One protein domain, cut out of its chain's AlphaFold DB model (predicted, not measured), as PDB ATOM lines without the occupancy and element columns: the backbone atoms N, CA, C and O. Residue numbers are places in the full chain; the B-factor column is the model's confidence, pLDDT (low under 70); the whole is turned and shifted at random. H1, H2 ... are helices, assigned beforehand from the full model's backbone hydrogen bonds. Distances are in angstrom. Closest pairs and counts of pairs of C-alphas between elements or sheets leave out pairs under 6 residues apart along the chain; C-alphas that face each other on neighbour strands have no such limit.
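AT A GLANCE: This is residues 218 to 274 of the 277 residues of an uncharacterized protein of Chromatiaceae bacterium (UniProt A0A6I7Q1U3). Two helix pairs follow each other along the longest axis: H4 with short H3 packed on its first part, and a hairpin, H1 and H2, whose open end points at H4. The printed part has 57 residues with four named helices, H1 to H4: all helix. It is elongated, 37 by 22 by 16 A, only just loose, close to compact, radius of gyration of the C-alphas 12.4 A.

IN THESE COORDINATES: Find C-alpha 260 at (158.763, 124.112, 146.358); H4 runs 20.7 A to residue 273. H3 is residues 246 to 252, H2 231 to 242, 16.3 A; H1, 218 to 226, starts at (162.559, 118.290, 125.184).

HOW THE PARTS SIT: H4, with residues 261 to 265 alone, touches H3 at a steep tilt of 52 degrees; closest C-alphas Ala 246 and Leu 261, 6.5 A. H2, with residue 242 alone, only just touches H4, 3 pairs of C-alphas within 8 A; closest Leu 242 and Phe 269, 7.2 A. H1 and H2 form a hairpin, 29 degrees; closest C-alphas Ala 225 and Lys 234, 4.9 A. In H1 to H4 every O i to N i+4 pair is within hydrogen-bond range.

THE WHOLE: No cut, no long link, no printed residue under 70.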
ATOM      1  N   ILE A 218     164.004 118.438 125.405       87.31
ATOM      2  CA  ILE A 218     162.559 118.290 125.184       87.31
ATOM      3  C   ILE A 218     162.248 117.436 123.947       87.31
ATOM      4  O   ILE A 218     161.357 116.595 123.998       87.31
ATOM      5  N   LEU A 219     163.042 117.555 122.876       88.56
ATOM      6  CA  LEU A 219     162.854 116.759 121.661       88.56
ATOM      7  C   LEU A 219     163.109 115.273 121.922       88.56
ATOM      8  O   LEU A 219     162.365 114.436 121.425       88.56
ATOM      9  N   GLY A 220     164.095 114.940 122.762       87.00
ATOM     10  CA  GLY A 220     164.326 113.558 123.192       87.00
ATOM     11  C   GLY A 220     163.187 112.992 124.052       87.00
ATOM     12  O   GLY A 220     162.879 111.808 123.960       87.00
ATOM     13  N   ILE A 221     162.524 113.825 124.865       88.38
ATOM     14  CA  ILE A 221     161.337 113.417 125.640       88.38
ATOM     15  C   ILE A 221     160.166 113.108 124.698       88.38
ATOM     16  O   ILE A 221     159.548 112.049 124.811       88.38
ATOM     17  N   LEU A 222     159.888 114.008 123.750       90.62
ATOM     18  CA  LEU A 222     158.830 113.825 122.752       90.62
ATOM     19  C   LEU A 222     159.089 112.594 121.876       90.62
ATOM     20  O   LEU A 222     158.177 111.810 121.624       90.62
ATOM     21  N   GLU A 223     160.339 112.399 121.453       89.31
ATOM     22  CA  GLU A 223     160.751 111.233 120.679       89.31
ATOM     23  C   GLU A 223     160.492 109.941 121.455       89.31
ATOM     24  O   GLU A 223     159.805 109.069 120.925       89.31
ATOM     25  N   GLN A 224     160.952 109.833 122.712       88.62
ATOM     26  CA  GLN A 224     160.706 108.654 123.550       88.62
ATOM     27  C   GLN A 224     159.218 108.370 123.744       88.62
ATOM     28  O   GLN A 224     158.800 107.222 123.607       88.62
ATOM     29  N   ALA A 225     158.410 109.399 124.011       91.31
ATOM     30  CA  ALA A 225     156.967 109.228 124.114       91.31
ATOM     31  C   ALA A 225     156.376 108.708 122.802       91.31
ATOM     32  O   ALA A 225     155.583 107.775 122.818       91.31
ATOM     33  N   ALA A 226     156.805 109.226 121.651       92.06
ATOM     34  CA  ALA A 226     156.289 108.803 120.355       92.06
ATOM     35  C   ALA A 226     156.566 107.322 120.022       92.06
ATOM     36  O   ALA A 226     155.977 106.814 119.062       92.06
ATOM     37  N   TRP A 227     157.482 106.646 120.723       90.81
ATOM     38  CA  TRP A 227     157.732 105.204 120.583       90.81
ATOM     39  C   TRP A 227     156.746 104.339 121.371       90.81
ATOM     40  O   TRP A 227     156.629 103.152 121.094       90.81
ATOM     41  N   VAL A 228     156.019 104.925 122.320       90.62
ATOM     42  CA  VAL A 228     155.033 104.209 123.127       90.62
ATOM     43  C   VAL A 228     153.721 104.079 122.340       90.62
ATOM     44  O   VAL A 228     153.232 105.080 121.800       90.62
ATOM     45  N   PRO A 229     153.131 102.873 122.239       87.56
ATOM     46  CA  PRO A 229     151.851 102.682 121.570       87.56
ATOM     47  C   PRO A 229     150.698 103.309 122.369       87.56
ATOM     48  O   PRO A 229     150.693 103.319 123.600       87.56
ATOM     49  N   GLY A 230     149.695 103.820 121.649       92.75
ATOM     50  CA  GLY A 230     148.480 104.396 122.231       92.75
ATOM     51  C   GLY A 230     148.650 105.792 122.850       92.75
ATOM     52  O   GLY A 230     149.696 106.161 123.378       92.75
ATOM     53  N   VAL A 231     147.585 106.598 122.808       94.06
ATOM     54  CA  VAL A 231     147.604 107.984 123.320       94.06
ATOM     55  C   VAL A 231     147.812 108.021 124.836       94.06
ATOM     56  O   VAL A 231     148.608 108.818 125.331       94.06
ATOM     57  N   ARG A 232     147.167 107.113 125.578       94.06
ATOM     58  CA  ARG A 232     147.297 107.031 127.041       94.06
ATOM     59  C   ARG A 232     148.741 106.757 127.479       94.06
ATOM     60  O   ARG A 232     149.251 107.460 128.345       94.06
ATOM     61  N   GLY A 233     149.423 105.800 126.841       91.06
ATOM     62  CA  GLY A 233     150.821 105.470 127.141       91.06
ATOM     63  C   GLY A 233     151.786 106.615 126.813       91.06
ATOM     64  O   GLY A 233     152.681 106.926 127.605       91.06
ATOM     65  N   LYS A 234     151.555 107.307 125.690       94.25
ATOM     66  CA  LYS A 234     152.299 108.519 125.310       94.25
ATOM     67  C   LYS A 234     152.163 109.616 126.365       94.25
ATOM     68  O   LYS A 234     153.174 110.130 126.841       94.25
ATOM     69  N   LEU A 235     150.933 109.936 126.772       93.56
ATOM     70  CA  LEU A 235     150.661 110.954 127.793       93.56
ATOM     71  C   LEU A 235     151.256 110.576 129.152       93.56
ATOM     72  O   LEU A 235     151.876 111.421 129.797       93.56
ATOM     73  N   ALA A 236     151.135 109.312 129.566       91.50
ATOM     74  CA  ALA A 236     151.742 108.822 130.801       91.50
ATOM     75  C   ALA A 236     153.275 108.973 130.785       91.50
ATOM     76  O   ALA A 236     153.863 109.444 131.759       91.50
ATOM     77  N   THR A 237     153.915 108.657 129.655       90.69
ATOM     78  CA  THR A 237     155.369 108.799 129.470       90.69
ATOM     79  C   THR A 237     155.803 110.262 129.525       90.69
ATOM     80  O   THR A 237     156.751 110.597 130.237       90.69
ATOM     81  N   LEU A 238     155.086 111.153 128.830       92.44
ATOM     82  CA  LEU A 238     155.350 112.593 128.877       92.44
ATOM     83  C   LEU A 238     155.190 113.140 130.294       92.44
ATOM     84  O   LEU A 238     156.079 113.837 130.782       92.44
ATOM     85  N   ARG A 239     154.097 112.779 130.976       91.81
ATOM     86  CA  ARG A 239     153.838 113.185 132.359       91.81
ATOM     87  C   ARG A 239     154.973 112.745 133.280       91.81
ATOM     88  O   ARG A 239     155.490 113.584 134.007       91.81
ATOM     89  N   ALA A 240     155.394 111.483 133.216       90.00
ATOM     90  CA  ALA A 240     156.488 110.969 134.040       90.00
ATOM     91  C   ALA A 240     157.809 111.719 133.783       90.00
ATOM     92  O   ALA A 240     158.507 112.112 134.716       90.00
ATOM     93  N   MET A 241     158.139 111.990 132.516       88.94
ATOM     94  CA  MET A 241     159.395 112.658 132.158       88.94
ATOM     95  C   MET A 241     159.420 114.157 132.496       88.94
ATOM     96  O   MET A 241     160.492 114.679 132.844       88.94
ATOM     97  N   LEU A 242     158.281 114.847 132.379       89.06
ATOM     98  CA  LEU A 242     158.141 116.288 132.630       89.06
ATOM     99  C   LEU A 242     157.896 116.608 134.107       89.06
ATOM    100  O   LEU A 242     158.487 117.557 134.620       89.06
ATOM    101  N   PHE A 243     157.128 115.769 134.802       91.50
ATOM    102  CA  PHE A 243     156.743 115.952 136.201       91.50
ATOM    103  C   PHE A 243     157.161 114.749 137.069       91.50
ATOM    104  O   PHE A 243     156.301 114.010 137.554       91.50
ATOM    105  N   PRO A 244     158.475 114.517 137.280       89.19
ATOM    106  CA  PRO A 244     158.933 113.443 138.153       89.19
ATOM    107  C   PRO A 244     158.437 113.615 139.600       89.19
ATOM    108  O   PRO A 244     158.228 114.754 140.039       89.19
ATOM    109  N   PRO A 245     158.332 112.511 140.367       89.88
ATOM    110  CA  PRO A 245     158.036 112.537 141.796       89.88
ATOM    111  C   PRO A 245     158.966 113.451 142.603       89.88
ATOM    112  O   PRO A 245     160.137 113.635 142.256       89.88
ATOM    113  N   ALA A 246     158.463 113.962 143.730       89.25
ATOM    114  CA  ALA A 246     159.188 114.891 144.598       89.25
ATOM    115  C   ALA A 246     160.556 114.357 145.052       89.25
ATOM    116  O   ALA A 246     161.528 115.103 145.028       89.25
ATOM    117  N   ALA A 247     160.650 113.063 145.377       86.94
ATOM    118  CA  ALA A 247     161.908 112.424 145.767       86.94
ATOM    119  C   ALA A 247     162.990 112.549 144.677       86.94
ATOM    120  O   ALA A 247     164.118 112.941 144.963       86.94
ATOM    121  N   ILE A 248     162.629 112.323 143.407       86.88
ATOM    122  CA  ILE A 248     163.547 112.486 142.270       86.88
ATOM    123  C   ILE A 248     163.952 113.955 142.103       86.88
ATOM    124  O   ILE A 248     165.116 114.259 141.834       86.88
ATOM    125  N   MET A 249     162.994 114.873 142.249       90.25
ATOM    126  CA  MET A 249     163.257 116.306 142.113       90.25
ATOM    127  C   MET A 249     164.170 116.828 143.227       90.25
ATOM    128  O   MET A 249     165.057 117.619 142.926       90.25
ATOM    129  N   ALA A 250     164.022 116.329 144.457       88.06
ATOM    130  CA  ALA A 250     164.875 116.673 145.592       88.06
ATOM    131  C   ALA A 250     166.323 116.190 145.410       88.06
ATOM    132  O   ALA A 250     167.254 116.915 145.739       88.06
ATOM    133  N   VAL A 251     166.532 115.001 144.831       85.94
ATOM    134  CA  VAL A 251     167.889 114.518 144.508       85.94
ATOM    135  C   VAL A 251     168.518 115.347 143.384       85.94
ATOM    136  O   VAL A 251     169.701 115.672 143.438       85.94
ATOM    137  N   LYS A 252     167.738 115.700 142.352       84.62
ATOM    138  CA  LYS A 252     168.244 116.438 141.185       84.62
ATOM    139  C   LYS A 252     168.506 117.922 141.469       84.62
ATOM    140  O   LYS A 252     169.426 118.489 140.885       84.62
ATOM    141  N   TYR A 253     167.682 118.542 142.308       89.12
ATOM    142  CA  TYR A 253     167.763 119.949 142.702       89.12
ATOM    143  C   TYR A 253     167.867 120.031 144.236       89.12
ATOM    144  O   TYR A 253     166.886 120.395 144.886       89.12
ATOM    145  N   PRO A 254     169.018 119.650 144.825       86.69
ATOM    146  CA  PRO A 254     169.193 119.575 146.281       86.69
ATOM    147  C   PRO A 254     169.014 120.920 146.999       86.69
ATOM    148  O   PRO A 254     168.601 120.954 148.152       86.69
ATOM    149  N   GLU A 255     169.280 122.030 146.317       90.38
ATOM    150  CA  GLU A 255     169.026 123.398 146.775       90.38
ATOM    151  C   GLU A 255     167.529 123.753 146.842       90.38
ATOM    152  O   GLU A 255     167.152 124.781 147.404       90.38
ATOM    153  N   GLY A 256     166.666 122.918 146.259       88.25
ATOM    154  CA  GLY A 256     165.228 123.128 146.209       88.25
ATOM    155  C   GLY A 256     164.810 124.335 145.363       88.25
ATOM    156  O   GLY A 256     165.441 124.713 144.372       88.25
ATOM    157  N   SER A 257     163.671 124.921 145.727       91.19
ATOM    158  CA  SER A 257     163.142 126.148 145.134       91.19
ATOM    159  C   SER A 257     162.294 126.890 146.160       91.19
ATOM    160  O   SER A 257     161.567 126.257 146.924       91.19
ATOM    161  N   ARG A 258     162.297 128.229 146.110       91.12
ATOM    162  CA  ARG A 258     161.399 129.076 146.919       91.12
ATOM    163  C   ARG A 258     159.907 128.788 146.691       91.12
ATOM    164  O   ARG A 258     159.091 129.116 147.536       91.12
ATOM    165  N   PHE A 259     159.561 128.169 145.559       92.50
ATOM    166  CA  PHE A 259     158.196 127.755 145.221       92.50
ATOM    167  C   PHE A 259     157.966 126.247 145.418       92.50
ATOM    168  O   PHE A 259     157.031 125.688 144.848       92.50
ATOM    169  N   GLY A 260     158.849 125.555 146.145       93.25
ATOM    170  CA  GLY A 260     158.763 124.112 146.358       93.25
ATOM    171  C   GLY A 260     158.825 123.299 145.057       93.25
ATOM    172  O   GLY A 260     159.564 123.622 144.123       93.25
ATOM    173  N   LEU A 261     158.045 122.217 144.992       93.12
ATOM    174  CA  LEU A 261     158.038 121.279 143.864       93.12
ATOM    175  C   LEU A 261     157.668 121.919 142.507       93.12
ATOM    176  O   LEU A 261     158.399 121.668 141.544       93.12
ATOM    177  N   PRO A 262     156.635 122.780 142.397       94.38
ATOM    178  CA  PRO A 262     156.336 123.486 141.150       94.38
ATOM    179  C   PRO A 262     157.520 124.290 140.603       94.38
ATOM    180  O   PRO A 262     157.826 124.208 139.413       94.38
ATOM    181  N   GLY A 263     158.249 125.003 141.470       93.88
ATOM    182  CA  GLY A 263     159.443 125.749 141.064       93.88
ATOM    183  C   GLY A 263     160.549 124.846 140.511       93.88
ATOM    184  O   GLY A 263     161.204 125.188 139.523       93.88
ATOM    185  N   MET A 264     160.717 123.651 141.088       93.25
ATOM    186  CA  MET A 264     161.659 122.653 140.574       93.25
ATOM    187  C   MET A 264     161.223 122.081 139.212       93.25
ATOM    188  O   MET A 264     162.072 121.857 138.345       93.25
ATOM    189  N   TRP A 265     159.921 121.872 138.976       93.31
ATOM    190  CA  TRP A 265     159.415 121.460 137.659       93.31
ATOM    191  C   TRP A 265     159.624 122.536 136.592       93.31
ATOM    192  O   TRP A 265     160.086 122.215 135.496       93.31
ATOM    193  N   VAL A 266     159.379 123.811 136.916       92.38
ATOM    194  CA  VAL A 266     159.662 124.933 136.001       92.38
ATOM    195  C   VAL A 266     161.141 124.959 135.633       92.38
ATOM    196  O   VAL A 266     161.483 125.002 134.452       92.38
ATOM    197  N   ARG A 267     162.039 124.845 136.618       90.94
ATOM    198  CA  ARG A 267     163.480 124.787 136.352       90.94
ATOM    199  C   ARG A 267     163.854 123.623 135.439       90.94
ATOM    200  O   ARG A 267     164.622 123.807 134.500       90.94
ATOM    201  N   ARG A 268     163.272 122.441 135.658       89.81
ATOM    202  CA  ARG A 268     163.461 121.281 134.776       89.81
ATOM    203  C   ARG A 268     163.008 121.557 133.347       89.81
ATOM    204  O   ARG A 268     163.681 121.107 132.422       89.81
ATOM    205  N   PHE A 269     161.894 122.258 133.167       90.56
ATOM    206  CA  PHE A 269     161.397 122.631 131.848       90.56
ATOM    207  C   PHE A 269     162.343 123.614 131.150       90.56
ATOM    208  O   PHE A 269     162.740 123.373 130.012       90.56
ATOM    209  N   VAL A 270     162.805 124.648 131.862       90.56
ATOM    210  CA  VAL A 270     163.819 125.590 131.359       90.56
ATOM    211  C   VAL A 270     165.100 124.850 130.961       90.56
ATOM    212  O   VAL A 270     165.596 125.032 129.852       90.56
ATOM    213  N   ASP A 271     165.599 123.945 131.807       87.25
ATOM    214  CA  ASP A 271     166.759 123.104 131.490       87.25
ATOM    215  C   ASP A 271     166.514 122.202 130.270       87.25
ATOM    216  O   ASP A 271     167.451 121.875 129.544       87.25
ATOM    217  N   ALA A 272     165.270 121.772 130.031       86.56
ATOM    218  CA  ALA A 272     164.928 120.918 128.899       86.56
ATOM    219  C   ALA A 272     164.876 121.670 127.556       86.56
ATOM    220  O   ALA A 272     165.102 121.051 126.509       86.56
ATOM    221  N   LEU A 273     164.588 122.975 127.600       88.81
ATOM    222  CA  LEU A 273     164.583 123.889 126.456       88.81
ATOM    223  C   LEU A 273     165.962 124.482 126.151       88.81
ATOM    224  O   LEU A 273     166.178 124.997 125.056       88.81
ATOM    225  N   ARG A 274     166.913 124.401 127.085       86.75
ATOM    226  CA  ARG A 274     168.290 124.828 126.829       86.75
ATOM    227  C   ARG A 274     168.963 123.886 125.821       86.75
ATOM    228  O   ARG A 274     168.812 122.663 125.931       86.75
TER     229      ARG A 274